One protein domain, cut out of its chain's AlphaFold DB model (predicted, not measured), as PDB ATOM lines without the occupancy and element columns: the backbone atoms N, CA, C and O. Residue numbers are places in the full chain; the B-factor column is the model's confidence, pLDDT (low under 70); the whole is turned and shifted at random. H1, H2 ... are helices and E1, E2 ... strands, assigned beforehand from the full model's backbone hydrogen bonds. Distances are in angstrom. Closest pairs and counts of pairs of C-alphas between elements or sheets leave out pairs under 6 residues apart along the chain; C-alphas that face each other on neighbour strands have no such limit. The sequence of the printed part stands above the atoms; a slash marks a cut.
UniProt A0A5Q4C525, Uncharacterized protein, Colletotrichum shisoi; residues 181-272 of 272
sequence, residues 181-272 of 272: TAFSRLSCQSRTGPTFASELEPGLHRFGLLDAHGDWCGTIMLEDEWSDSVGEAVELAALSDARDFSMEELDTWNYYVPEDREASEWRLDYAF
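AT A GLANCE: This is residues 181 to 272 of the 272 residues of an uncharacterized protein of Colletotrichum shisoi (UniProt A0A5Q4C525). A sheet of four antiparallel strands, curled like part of a barrel, makes the core, with the short helix H1 beside its strands. A long stretch without a named element, residues 238 to 264, loops round outside the sheet to E5, which ends up near the start of E1. The 92 printed residues hold E1, E2, E3, H1, E4 and E5 in that order; the sheet's order is E3, E2, E1, E4. The class is mostly strand, with under half of the residues in named elements. The whole is compact, with a radius of gyration of the C-alphas of 13.8 A and spans of 39 by 33 by 22 A.

IN THESE COORDINATES: E3, residues 216 to 223, is 20.0 A long; E2, residues 204 to 210, 19.1 A; E1, residues 181 to 187, 18.9 A, from C-alpha 181 at (-7.808, 33.673, 63.888); E4, residues 233 to 237, 13.2 A. H1 is residues 224 to 229, 10.1 A. E5, residues 265 to 271, is 17.6 A long and ends at C-alpha 271 (-4.418, 21.099, 60.729).

HOW THE PARTS SIT: The sheet is strongly twisted. E1, E2 and E3 form a meander, each strand the antiparallel neighbour of the one before; E1 and E2, and E2 and E3, are hairpins. N 207 and O 220 are 2.8 A apart, N 187 and O 208 2.9 A, and, between E1 and E4, N 184 and O 234 2.9 A. Pairing is staggered: E1 pairs with E4 over residues 181 to 185 and with E2 over 185 to 187. H1 is on the sheet, over none of its strands, at a height of 5.3 A; 0 of its 2 O i to N i+4 pairs but 3 of 3 O i to N i+3 pairs are within hydrogen-bond range. E5 pairs with no named strand; the closest C-alphas of E1 and E5, Thr 181 and Glu 265, are 5.7 A apart.

THE WHOLE: The C-alphas farthest apart, of Thr 195 and Leu 268, are 40.6 A apart. The printed part has no cut. The links E1 to E2 and E4 to E5 are long. The pLDDT is under 70 at residues 243 to 244, 252 to 268 and 270 to 272.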
ATOM      1  N   THR A 181      -9.252  33.599  63.679       85.81
ATOM      2  CA  THR A 181      -7.808  33.673  63.888       85.81
ATOM      3  C   THR A 181      -7.403  35.052  64.389       85.81
ATOM      4  O   THR A 181      -8.078  36.056  64.141       85.81
ATOM      5  N   ALA A 182      -6.321  35.088  65.159       85.31
ATOM      6  CA  ALA A 182      -5.707  36.313  65.644       85.31
ATOM      7  C   ALA A 182      -4.185  36.186  65.578       85.31
ATOM      8  O   ALA A 182      -3.633  35.102  65.768       85.31
ATOM      9  N   PHE A 183      -3.512  37.306  65.326       88.94
ATOM     10  CA  PHE A 183      -2.057  37.382  65.372       88.94
ATOM     11  C   PHE A 183      -1.613  37.946  66.718       88.94
ATOM     12  O   PHE A 183      -2.029  39.045  67.092       88.94
ATOM     13  N   SER A 184      -0.725  37.226  67.399       89.25
ATOM     14  CA  SER A 184      -0.145  37.636  68.680       89.25
ATOM     15  C   SER A 184       1.375  37.588  68.618       89.25
ATOM     16  O   SER A 184       1.941  36.784  67.886       89.25
ATOM     17  N   ARG A 185       2.067  38.431  69.386       93.00
ATOM     18  CA  ARG A 185       3.530  38.372  69.520       93.00
ATOM     19  C   ARG A 185       3.932  37.612  70.774       93.00
ATOM     20  O   ARG A 185       3.345  37.825  71.835       93.00
ATOM     21  N   LEU A 186       4.959  36.774  70.656       93.00
ATOM     22  CA  LEU A 186       5.526  36.054  71.796       93.00
ATOM     23  C   LEU A 186       6.340  36.989  72.699       93.00
ATOM     24  O   LEU A 186       7.081  37.850  72.220       93.00
ATOM     25  N   SER A 187       6.226  36.791  74.010       91.06
ATOM     26  CA  SER A 187       6.935  37.542  75.046       91.06
ATOM     27  C   SER A 187       7.440  36.609  76.145       91.06
ATOM     28  O   SER A 187       6.711  35.729  76.590       91.06
ATOM     29  N   CYS A 188       8.652  36.831  76.658       88.44
ATOM     30  CA  CYS A 188       9.158  36.115  77.841       88.44
ATOM     31  C   CYS A 188       8.628  36.687  79.170       88.44
ATOM     32  O   CYS A 188       9.055  36.267  80.245       88.44
ATOM     33  N   GLN A 189       7.771  37.713  79.137       80.94
ATOM     34  CA  GLN A 189       7.261  38.327  80.361       80.94
ATOM     35  C   GLN A 189       6.164  37.461  80.988       80.94
ATOM     36  O   GLN A 189       5.059  37.365  80.455       80.94
ATOM     37  N   SER A 190       6.456  36.897  82.162       78.44
ATOM     38  CA  SER A 190       5.443  36.296  83.032       78.44
ATOM     39  C   SER A 190       4.599  37.384  83.698       78.44
ATOM     40  O   SER A 190       5.135  38.368  84.215       78.44
ATOM     41  N   ARG A 191       3.278  37.187  83.721       82.94
ATOM     42  CA  ARG A 191       2.331  38.010  84.493       82.94
ATOM     43  C   ARG A 191       2.007  37.427  85.867       82.94
ATOM     44  O   ARG A 191       1.186  37.990  86.579       82.94
ATOM     45  N   THR A 192       2.679  36.341  86.226       80.88
ATOM     46  CA  THR A 192       2.495  35.624  87.481       80.88
ATOM     47  C   THR A 192       3.763  35.717  88.313       80.88
ATOM     48  O   THR A 192       4.867  35.444  87.826       80.88
ATOM     49  N   GLY A 193       3.610  36.094  89.578       78.56
ATOM     50  CA  GLY A 193       4.666  36.084  90.573       78.56
ATOM     51  C   GLY A 193       5.082  34.665  90.987       78.56
ATOM     52  O   GLY A 193       4.376  33.685  90.748       78.56
ATOM     53  N   PRO A 194       6.221  34.525  91.683       78.19
ATOM     54  CA  PRO A 194       6.794  33.222  92.035       78.19
ATOM     55  C   PRO A 194       5.904  32.373  92.958       78.19
ATOM     56  O   PRO A 194       6.155  31.187  93.123       78.19
ATOM     57  N   THR A 195       4.878  32.959  93.580       81.88
ATOM     58  CA  THR A 195       3.943  32.249  94.465       81.88
ATOM     59  C   THR A 195       2.970  31.345  93.709       81.88
ATOM     60  O   THR A 195       2.597  30.302  94.240       81.88
ATOM     61  N   PHE A 196       2.560  31.735  92.500       78.25
ATOM     62  CA  PHE A 196       1.576  30.999  91.696       78.25
ATOM     63  C   PHE A 196       2.168  30.435  90.401       78.25
ATOM     64  O   PHE A 196       1.478  29.732  89.669       78.25
ATOM     65  N   ALA A 197       3.443  30.715  90.117       75.69
ATOM     66  CA  ALA A 197       4.136  30.149  88.973       75.69
ATOM     67  C   ALA A 197       4.224  28.619  89.112       75.69
ATOM     68  O   ALA A 197       4.838  28.098  90.043       75.69
ATOM     69  N   SER A 198       3.609  27.902  88.174       75.19
ATOM     70  CA  SER A 198       3.724  26.448  88.075       75.19
ATOM     71  C   SER A 198       5.155  26.055  87.704       75.19
ATOM     72  O   SER A 198       5.675  26.561  86.706       75.19
ATOM     73  N   GLU A 199       5.761  25.114  88.432       80.12
ATOM     74  CA  GLU A 199       6.998  24.468  87.981       80.12
ATOM     75  C   GLU A 199       6.701  23.673  86.702       80.12
ATOM     76  O   GLU A 199       5.923  22.715  86.703       80.12
ATOM     77  N   LEU A 200       7.275  24.123  85.585       84.62
ATOM     78  CA  LEU A 200       7.252  23.391  84.325       84.62
ATOM     79  C   LEU A 200       8.406  22.389  84.301       84.62
ATOM     80  O   LEU A 200       9.442  22.603  84.934       84.62
ATOM     81  N   GLU A 201       8.221  21.292  83.570       86.69
ATOM     82  CA  GLU A 201       9.307  20.342  83.341       86.69
ATOM     83  C   GLU A 201      10.468  21.045  82.611       86.69
ATOM     84  O   GLU A 201      10.218  21.931  81.785       86.69
ATOM     85  N   PRO A 202      11.732  20.669  82.885       87.12
ATOM     86  CA  PRO A 202      12.887  21.280  82.235       87.12
ATOM     87  C   PRO A 202      12.758  21.274  80.707       87.12
ATOM     88  O   PRO A 202      12.434  20.240  80.125       87.12
ATOM     89  N   GLY A 203      13.034  22.415  80.070       87.69
ATOM     90  CA  GLY A 203      12.922  22.601  78.619       87.69
ATOM     91  C   GLY A 203      11.583  23.170  78.137       87.69
ATOM     92  O   GLY A 203      11.441  23.422  76.942       87.69
ATOM     93  N   LEU A 204      10.594  23.345  79.026       89.19
ATOM     94  CA  LEU A 204       9.346  24.049  78.730       89.19
ATOM     95  C   LEU A 204       9.312  25.426  79.394       89.19
ATOM     96  O   LEU A 204       9.614  25.577  80.581       89.19
ATOM     97  N   HIS A 205       8.809  26.405  78.647       89.00
ATOM     98  CA  HIS A 205       8.647  27.779  79.090       89.00
ATOM     99  C   HIS A 205       7.225  28.289  78.832       89.00
ATOM    100  O   HIS A 205       6.584  27.944  77.837       89.00
ATOM    101  N   ARG A 206       6.724  29.140  79.737       89.38
ATOM    102  CA  ARG A 206       5.446  29.843  79.571       89.38
ATOM    103  C   ARG A 206       5.709  31.219  78.970       89.38
ATOM    104  O   ARG A 206       6.196  32.112  79.658       89.38
ATOM    105  N   PHE A 207       5.336  31.391  77.712       90.94
ATOM    106  CA  PHE A 207       5.404  32.665  77.008       90.94
ATOM    107  C   PHE A 207       4.103  33.448  77.188       90.94
ATOM    108  O   PHE A 207       3.011  32.879  77.220       90.94
ATOM    109  N   GLY A 208       4.212  34.768  77.295       90.50
ATOM    110  CA  GLY A 208       3.087  35.687  77.188       90.50
ATOM    111  C   GLY A 208       2.730  35.952  75.727       90.50
ATOM    112  O   GLY A 208       3.606  36.026  74.866       90.50
ATOM    113  N   LEU A 209       1.441  36.136  75.469       89.50
ATOM    114  CA  LEU A 209       0.897  36.566  74.189       89.50
ATOM    115  C   LEU A 209       0.559  38.050  74.275       89.50
ATOM    116  O   LEU A 209      -0.122  38.482  75.208       89.50
ATOM    117  N   LEU A 210       1.065  38.820  73.316       89.06
ATOM    118  CA  LEU A 210       0.778  40.242  73.176       89.06
ATOM    119  C   LEU A 210      -0.072  40.485  71.933       89.06
ATOM    120  O   LEU A 210       0.214  39.919  70.878       89.06
ATOM    121  N   ASP A 211      -1.071  41.348  72.039       85.50
ATOM    122  CA  ASP A 211      -1.900  41.752  70.909       85.50
ATOM    123  C   ASP A 211      -1.178  42.732  69.955       85.50
ATOM    124  O   ASP A 211       0.030  42.999  70.053       85.50
ATOM    125  N   ALA A 212      -1.924  43.283  68.994       83.88
ATOM    126  CA  ALA A 212      -1.399  44.243  68.028       83.88
ATOM    127  C   ALA A 212      -0.870  45.535  68.684       83.88
ATOM    128  O   ALA A 212       0.106  46.107  68.182       83.88
ATOM    129  N   HIS A 213      -1.471  45.952  69.803       83.69
ATOM    130  CA  HIS A 213      -1.120  47.138  70.587       83.69
ATOM    131  C   HIS A 213       0.023  46.880  71.580       83.69
ATOM    132  O   HIS A 213       0.620  47.830  72.088       83.69
ATOM    133  N   GLY A 214       0.388  45.614  71.790       83.75
ATOM    134  CA  GLY A 214       1.405  45.200  72.753       83.75
ATOM    135  C   GLY A 214       0.841  44.929  74.147       83.75
ATOM    136  O   GLY A 214       1.624  44.717  75.077       83.75
ATOM    137  N   ASP A 215      -0.485  44.912  74.297       83.69
ATOM    138  CA  ASP A 215      -1.143  44.540  75.541       83.69
ATOM    139  C   ASP A 215      -1.146  43.020  75.697       83.69
ATOM    140  O   ASP A 215      -1.239  42.260  74.734       83.69
ATOM    141  N   TRP A 216      -1.001  42.558  76.937       85.62
ATOM    142  CA  TRP A 216      -1.000  41.128  77.231       85.62
ATOM    143  C   TRP A 216      -2.416  40.565  77.133       85.62
ATOM    144  O   TRP A 216      -3.337  41.113  77.738       85.62
ATOM    145  N   CYS A 217      -2.573  39.460  76.405       81.38
ATOM    146  CA  CYS A 217      -3.872  38.845  76.128       81.38
ATOM    147  C   CYS A 217      -3.943  37.343  76.454       81.38
ATOM    148  O   CYS A 217      -5.004  36.741  76.305       81.38
ATOM    149  N   GLY A 218      -2.849  36.731  76.920       84.88
ATOM    150  CA  GLY A 218      -2.855  35.335  77.361       84.88
ATOM    151  C   GLY A 218      -1.463  34.729  77.499       84.88
ATOM    152  O   GLY A 218      -0.450  35.427  77.419       84.88
ATOM    153  N   THR A 219      -1.405  33.411  77.696       88.56
ATOM    154  CA  THR A 219      -0.145  32.657  77.736       88.56
ATOM    155  C   THR A 219      -0.172  31.442  76.822       88.56
ATOM    156  O   THR A 219      -1.232  30.971  76.422       88.56
ATOM    157  N   ILE A 220       1.011  30.932  76.492       88.81
ATOM    158  CA  ILE A 220       1.199  29.668  75.785       88.81
ATOM    159  C   ILE A 220       2.430  28.957  76.348       88.81
ATOM    160  O   ILE A 220       3.412  29.603  76.715       88.81
ATOM    161  N   MET A 221       2.388  27.630  76.442       89.25
ATOM    162  CA  MET A 221       3.554  26.830  76.822       89.25
ATOM    163  C   MET A 221       4.207  26.237  75.588       89.25
ATOM    164  O   MET A 221       3.561  25.538  74.812       89.25
ATOM    165  N   LEU A 222       5.493  26.522  75.432       89.88
ATOM    166  CA  LEU A 222       6.306  26.091  74.304       89.88
ATOM    167  C   LEU A 222       7.666  25.609  74.819       89.88
ATOM    168  O   LEU A 222       8.010  25.807  75.983       89.88
ATOM    169  N   GLU A 223       8.425  24.949  73.954       90.31
ATOM    170  CA  GLU A 223       9.795  24.534  74.263       90.31
ATOM    171  C   GLU A 223      10.739  25.739  74.283       90.31
ATOM    172  O   GLU A 223      10.494  26.730  73.594       90.31
ATOM    173  N   ASP A 224      11.827  25.645  75.046       89.25
ATOM    174  CA  ASP A 224      12.791  26.740  75.232       89.25
ATOM    175  C   ASP A 224      13.359  27.285  73.908       89.25
ATOM    176  O   ASP A 224      13.705  28.464  73.831       89.25
ATOM    177  N   GLU A 225      13.399  26.465  72.851       90.19
ATOM    178  CA  GLU A 225      13.815  26.847  71.491       90.19
ATOM    179  C   GLU A 225      12.978  28.003  70.911       90.19
ATOM    180  O   GLU A 225      13.483  28.814  70.137       90.19
ATOM    181  N   TRP A 226      11.722  28.159  71.345       90.69
ATOM    182  CA  TRP A 226      10.854  29.268  70.930       90.69
ATOM    183  C   TRP A 226      11.280  30.628  71.492       90.69
ATOM    184  O   TRP A 226      10.732  31.657  71.092       90.69
ATOM    185  N   SER A 227      12.281  30.662  72.376       89.88
ATOM    186  CA  SER A 227      12.890  31.908  72.850       89.88
ATOM    187  C   SER A 227      13.496  32.729  71.708       89.88
ATOM    188  O   SER A 227      13.515  33.957  71.788       89.88
ATOM    189  N   ASP A 228      13.939  32.076  70.630       90.56
ATOM    190  CA  ASP A 228      14.492  32.753  69.453       90.56
ATOM    191  C   ASP A 228      13.406  33.442  68.602       90.56
ATOM    192  O   ASP A 228      13.696  34.406  67.896       90.56
ATOM    193  N   SER A 229      12.145  33.010  68.723       89.12
ATOM    194  CA  SER A 229      10.976  33.588  68.034       89.12
ATOM    195  C   SER A 229      10.277  34.691  68.838       89.12
ATOM    196  O   SER A 229       9.189  35.151  68.483       89.12
ATOM    197  N   VAL A 230      10.862  35.134  69.951       91.75
ATOM    198  CA  VAL A 230      10.274  36.189  70.785       91.75
ATOM    199  C   VAL A 230      10.196  37.500  70.002       91.75
ATOM    200  O   VAL A 230      11.174  37.975  69.428       91.75
ATOM    201  N   GLY A 231       9.011  38.111  69.998       87.31
ATOM    202  CA  GLY A 231       8.693  39.288  69.189       87.31
ATOM    203  C   GLY A 231       8.177  38.978  67.779       87.31
ATOM    204  O   GLY A 231       7.604  39.876  67.153       87.31
ATOM    205  N   GLU A 232       8.301  37.738  67.296       88.19
ATOM    206  CA  GLU A 232       7.654  37.305  66.055       88.19
ATOM    207  C   GLU A 232       6.139  37.163  66.251       88.19
ATOM    208  O   GLU A 232       5.650  36.890  67.352       88.19
ATOM    209  N   ALA A 233       5.385  37.395  65.173       87.69
ATOM    210  CA  ALA A 233       3.937  37.234  65.170       87.69
ATOM    211  C   ALA A 233       3.573  35.771  64.889       87.69
ATOM    212  O   ALA A 233       3.969  35.220  63.863       87.69
ATOM    213  N   VAL A 234       2.778  35.179  65.772       89.88
ATOM    214  CA  VAL A 234       2.187  33.849  65.624       89.88
ATOM    215  C   VAL A 234       0.697  33.982  65.332       89.88
ATOM    216  O   VAL A 234       0.009  34.797  65.947       89.88
ATOM    217  N   GLU A 235       0.194  33.199  64.378       90.06
ATOM    218  CA  GLU A 235      -1.245  33.082  64.125       90.06
ATOM    219  C   GLU A 235      -1.830  32.010  65.046       90.06
ATOM    220  O   GLU A 235      -1.312  30.897  65.133       90.06
ATOM    221  N   LEU A 236      -2.911  32.353  65.741       88.31
ATOM    222  CA  LEU A 236      -3.606  31.477  66.673       88.31
ATOM    223  C   LEU A 236      -5.050  31.300  66.220       88.31
ATOM    224  O   LEU A 236      -5.745  32.277  65.940       88.31
ATOM    225  N   ALA A 237      -5.505  30.051  66.190       89.06
ATOM    226  CA  ALA A 237      -6.883  29.692  65.899       89.06
ATOM    227  C   ALA A 237      -7.664  29.535  67.210       89.06
ATOM    228  O   ALA A 237      -7.291  28.747  68.079       89.06
ATOM    229  N   ALA A 238      -8.756  30.280  67.362       87.50
ATOM    230  CA  ALA A 238      -9.569  30.236  68.569       87.50
ATOM    231  C   ALA A 238     -10.502  29.012  68.577       87.50
ATOM    232  O   ALA A 238     -11.037  28.617  67.542       87.50
ATOM    233  N   LEU A 239     -10.731  28.416  69.748       87.75
ATOM    234  CA  LEU A 239     -11.577  27.222  69.911       87.75
ATOM    235  C   LEU A 239     -12.837  27.513  70.735       87.75
ATOM    236  O   LEU A 239     -13.940  27.088  70.372       87.75
ATOM    237  N   SER A 240     -12.667  28.263  71.820       86.50
ATOM    238  CA  SER A 240     -13.731  28.708  72.710       86.50
ATOM    239  C   SER A 240     -13.502  30.144  73.155       86.50
ATOM    240  O   SER A 240     -12.432  30.716  72.928       86.50
ATOM    241  N   ASP A 241     -14.496  30.729  73.811       81.75
ATOM    242  CA  ASP A 241     -14.252  31.909  74.629       81.75
ATOM    243  C   ASP A 241     -13.482  31.515  75.909       81.75
ATOM    244  O   ASP A 241     -13.386  30.337  76.282       81.75
ATOM    245  N   ALA A 242     -12.872  32.514  76.544       71.12
ATOM    246  CA  ALA A 242     -12.219  32.382  77.839       71.12
ATOM    247  C   ALA A 242     -13.107  33.038  78.903       71.12
ATOM    248  O   ALA A 242     -13.577  34.163  78.716       71.12
ATOM    249  N   ARG A 243     -13.353  32.332  80.011       65.44
ATOM    250  CA  ARG A 243     -14.138  32.860  81.142       65.44
ATOM    251  C   ARG A 243     -13.262  33.541  82.186       65.44
ATOM    252  O   ARG A 243     -13.689  34.515  82.800       65.44
ATOM    253  N   ASP A 244     -12.065  33.014  82.390       68.56
ATOM    254  CA  ASP A 244     -11.117  33.429  83.408       68.56
ATOM    255  C   ASP A 244      -9.692  33.019  83.019       68.56
ATOM    256  O   ASP A 244      -9.482  32.166  82.158       68.56
ATOM    257  N   PHE A 245      -8.718  33.656  83.665       75.56
ATOM    258  CA  PHE A 245      -7.332  33.209  83.667       75.56
ATOM    259  C   PHE A 245      -7.058  32.495  84.979       75.56
ATOM    260  O   PHE A 245      -7.515  32.931  86.043       75.56
ATOM    261  N   SER A 246      -6.279  31.418  84.926       80.88
ATOM    262  CA  SER A 246      -5.813  30.809  86.167       80.88
ATOM    263  C   SER A 246      -4.802  31.724  86.870       80.88
ATOM    264  O   SER A 246      -4.113  32.527  86.235       80.88
ATOM    265  N   MET A 247      -4.623  31.533  88.178       82.38
ATOM    266  CA  MET A 247      -3.569  32.234  88.923       82.38
ATOM    267  C   MET A 247      -2.157  31.908  88.414       82.38
ATOM    268  O   MET A 247      -1.234  32.660  88.695       82.38
ATOM    269  N   GLU A 248      -1.977  30.803  87.677       83.31
ATOM    270  CA  GLU A 248      -0.697  30.455  87.048       83.31
ATOM    271  C   GLU A 248      -0.391  31.347  85.835       83.31
ATOM    272  O   GLU A 248       0.774  31.533  85.484       83.31
ATOM    273  N   GLU A 249      -1.414  31.924  85.202       80.69
ATOM    274  CA  GLU A 249      -1.288  32.773  84.010       80.69
ATOM    275  C   GLU A 249      -1.267  34.260  84.338       80.69
ATOM    276  O   GLU A 249      -0.531  35.020  83.709       80.69
ATOM    277  N   LEU A 250      -2.088  34.658  85.309       81.06
ATOM    278  CA  LEU A 250      -2.243  36.034  85.744       81.06
ATOM    279  C   LEU A 250      -2.623  36.048  87.230       81.06
ATOM    280  O   LEU A 250      -3.749  35.706  87.593       81.06
ATOM    281  N   ASP A 251      -1.706  36.477  88.099       76.44
ATOM    282  CA  ASP A 251      -1.972  36.591  89.544       76.44
ATOM    283  C   ASP A 251      -2.442  37.989  89.975       76.44
ATOM    284  O   ASP A 251      -2.842  38.199  91.125       76.44
ATOM    285  N   THR A 252      -2.433  38.951  89.052       67.50
ATOM    286  CA  THR A 252      -2.923  40.306  89.297       67.50
ATOM    287  C   THR A 252      -4.410  40.425  88.996       67.50
ATOM    288  O   THR A 252      -4.872  40.116  87.899       67.50
ATOM    289  N   TRP A 253      -5.157  40.951  89.963       53.47
ATOM    290  CA  TRP A 253      -6.590  41.203  89.848       53.47
ATOM    291  C   TRP A 253      -6.859  42.385  88.913       53.47
ATOM    292  O   TRP A 253      -6.895  43.531  89.356       53.47
ATOM    293  N   ASN A 254      -7.053  42.122  87.622       50.25
ATOM    294  CA  ASN A 254      -7.420  43.155  86.661       50.25
ATOM    295  C   ASN A 254      -8.754  42.781  86.010       50.25
ATOM    296  O   ASN A 254      -8.833  41.825  85.250       50.25
ATOM    297  N   TYR A 255      -9.797  43.583  86.254       46.50
ATOM    298  CA  TYR A 255     -11.078  43.579  85.515       46.50
ATOM    299  C   TYR A 255     -10.915  43.976  84.033       46.50
ATOM    300  O   TYR A 255     -11.881  44.357  83.379       46.50
ATOM    301  N   TYR A 256      -9.688  43.954  83.516       44.59
ATOM    302  CA  TYR A 256      -9.342  44.432  82.195       44.59
ATOM    303  C   TYR A 256      -9.110  43.237  81.280       44.59
ATOM    304  O   TYR A 256      -8.034  42.641  81.270       44.59
ATOM    305  N   VAL A 257     -10.151  42.891  80.532       48.91
ATOM    306  CA  VAL A 257     -10.033  42.154  79.276       48.91
ATOM    307  C   VAL A 257     -10.153  43.226  78.189       48.91
ATOM    308  O   VAL A 257     -11.173  43.918  78.190       48.91
ATOM    309  N   PRO A 258      -9.143  43.437  77.324       44.56
ATOM    310  CA  PRO A 258      -9.252  44.390  76.220       44.56
ATOM    311  C   PRO A 258     -10.528  44.106  75.409       44.56
ATOM    312  O   PRO A 258     -10.718  42.994  74.918       44.56
ATOM    313  N   GLU A 259     -11.436  45.083  75.325       43.84
ATOM    314  CA  GLU A 259     -12.747  44.941  74.662       43.84
ATOM    315  C   GLU A 259     -12.655  44.967  73.126       43.84
ATOM    316  O   GLU A 259     -13.615  44.603  72.437       43.84
ATOM    317  N   ASP A 260     -11.505  45.338  72.563       43.44
ATOM    318  CA  ASP A 260     -11.397  45.605  71.135       43.44
ATOM    319  C   ASP A 260     -11.106  44.328  70.335       43.44
ATOM    320  O   ASP A 260      -9.973  43.931  70.074       43.44
ATOM    321  N   ARG A 261     -12.194  43.701  69.866       48.44
ATOM    322  CA  ARG A 261     -12.229  42.630  68.846       48.44
ATOM    323  C   ARG A 261     -11.736  43.071  67.454       48.44
ATOM    324  O   ARG A 261     -12.073  42.428  66.460       48.44
ATOM    325  N   GLU A 262     -10.979  44.161  67.338       45.53
ATOM    326  CA  GLU A 262     -10.698  44.822  66.055       45.53
ATOM    327  C   GLU A 262      -9.833  43.992  65.081       45.53
ATOM    328  O   GLU A 262      -9.735  44.353  63.912       45.53
ATOM    329  N   ALA A 263      -9.276  42.843  65.495       46.66
ATOM    330  CA  ALA A 263      -8.381  42.030  64.661       46.66
ATOM    331  C   ALA A 263      -8.758  40.539  64.512       46.66
ATOM    332  O   ALA A 263      -7.897  39.734  64.162       46.66
ATOM    333  N   SER A 264     -10.006  40.132  64.784       50.22
ATOM    334  CA  SER A 264     -10.412  38.722  64.630       50.22
ATOM    335  C   SER A 264     -11.137  38.470  63.307       50.22
ATOM    336  O   SER A 264     -12.320  38.783  63.162       50.22
ATOM    337  N   GLU A 265     -10.444  37.853  62.349       54.28
ATOM    338  CA  GLU A 265     -11.028  37.432  61.071       54.28
ATOM    339  C   GLU A 265     -11.494  35.971  61.138       54.28
ATOM    340  O   GLU A 265     -10.824  35.116  61.712       54.28
ATOM    341  N   TRP A 266     -12.650  35.664  60.539       55.22
ATOM    342  CA  TRP A 266     -13.074  34.276  60.332       55.22
ATOM    343  C   TRP A 266     -12.358  33.695  59.117       55.22
ATOM    344  O   TRP A 266     -12.552  34.187  58.002       55.22
ATOM    345  N   ARG A 267     -11.591  32.621  59.305       57.12
ATOM    346  CA  ARG A 267     -10.869  31.945  58.221       57.12
ATOM    347  C   ARG A 267     -11.140  30.440  58.215       57.12
ATOM    348  O   ARG A 267     -11.610  29.862  59.198       57.12
ATOM    349  N   LEU A 268     -10.931  29.834  57.045       62.47
ATOM    350  CA  LEU A 268     -10.907  28.382  56.865       62.47
ATOM    351  C   LEU A 268      -9.483  27.904  57.111       62.47
ATOM    352  O   LEU A 268      -8.592  28.223  56.324       62.47
ATOM    353  N   ASP A 269      -9.327  27.069  58.127       76.00
ATOM    354  CA  ASP A 269      -8.056  26.478  58.507       76.00
ATOM    355  C   ASP A 269      -8.085  24.959  58.324       76.00
ATOM    356  O   ASP A 269      -9.138  24.303  58.288       76.00
ATOM    357  N   TYR A 270      -6.891  24.388  58.194       63.00
ATOM    358  CA  TYR A 270      -6.688  22.952  58.267       63.00
ATOM    359  C   TYR A 270      -5.450  22.636  59.105       63.00
ATOM    360  O   TYR A 270      -4.419  23.289  58.970       63.00
ATOM    361  N   ALA A 271      -5.546  21.612  59.952       66.81
ATOM    362  CA  ALA A 271      -4.418  21.099  60.729       66.81
ATOM    363  C   ALA A 271      -3.982  19.736  60.172       66.81
ATOM    364  O   ALA A 271      -4.844  18.893  59.899       66.81
ATOM    365  N   PHE A 272      -2.669  19.553  59.967       58.47
ATOM    366  CA  PHE A 272      -2.045  18.268  59.625       58.47
ATOM    367  C   PHE A 272      -1.500  17.622  60.886       58.47
ATOM    368  O   PHE A 272      -0.314  17.792  61.245       58.47
TER     369      PHE A 272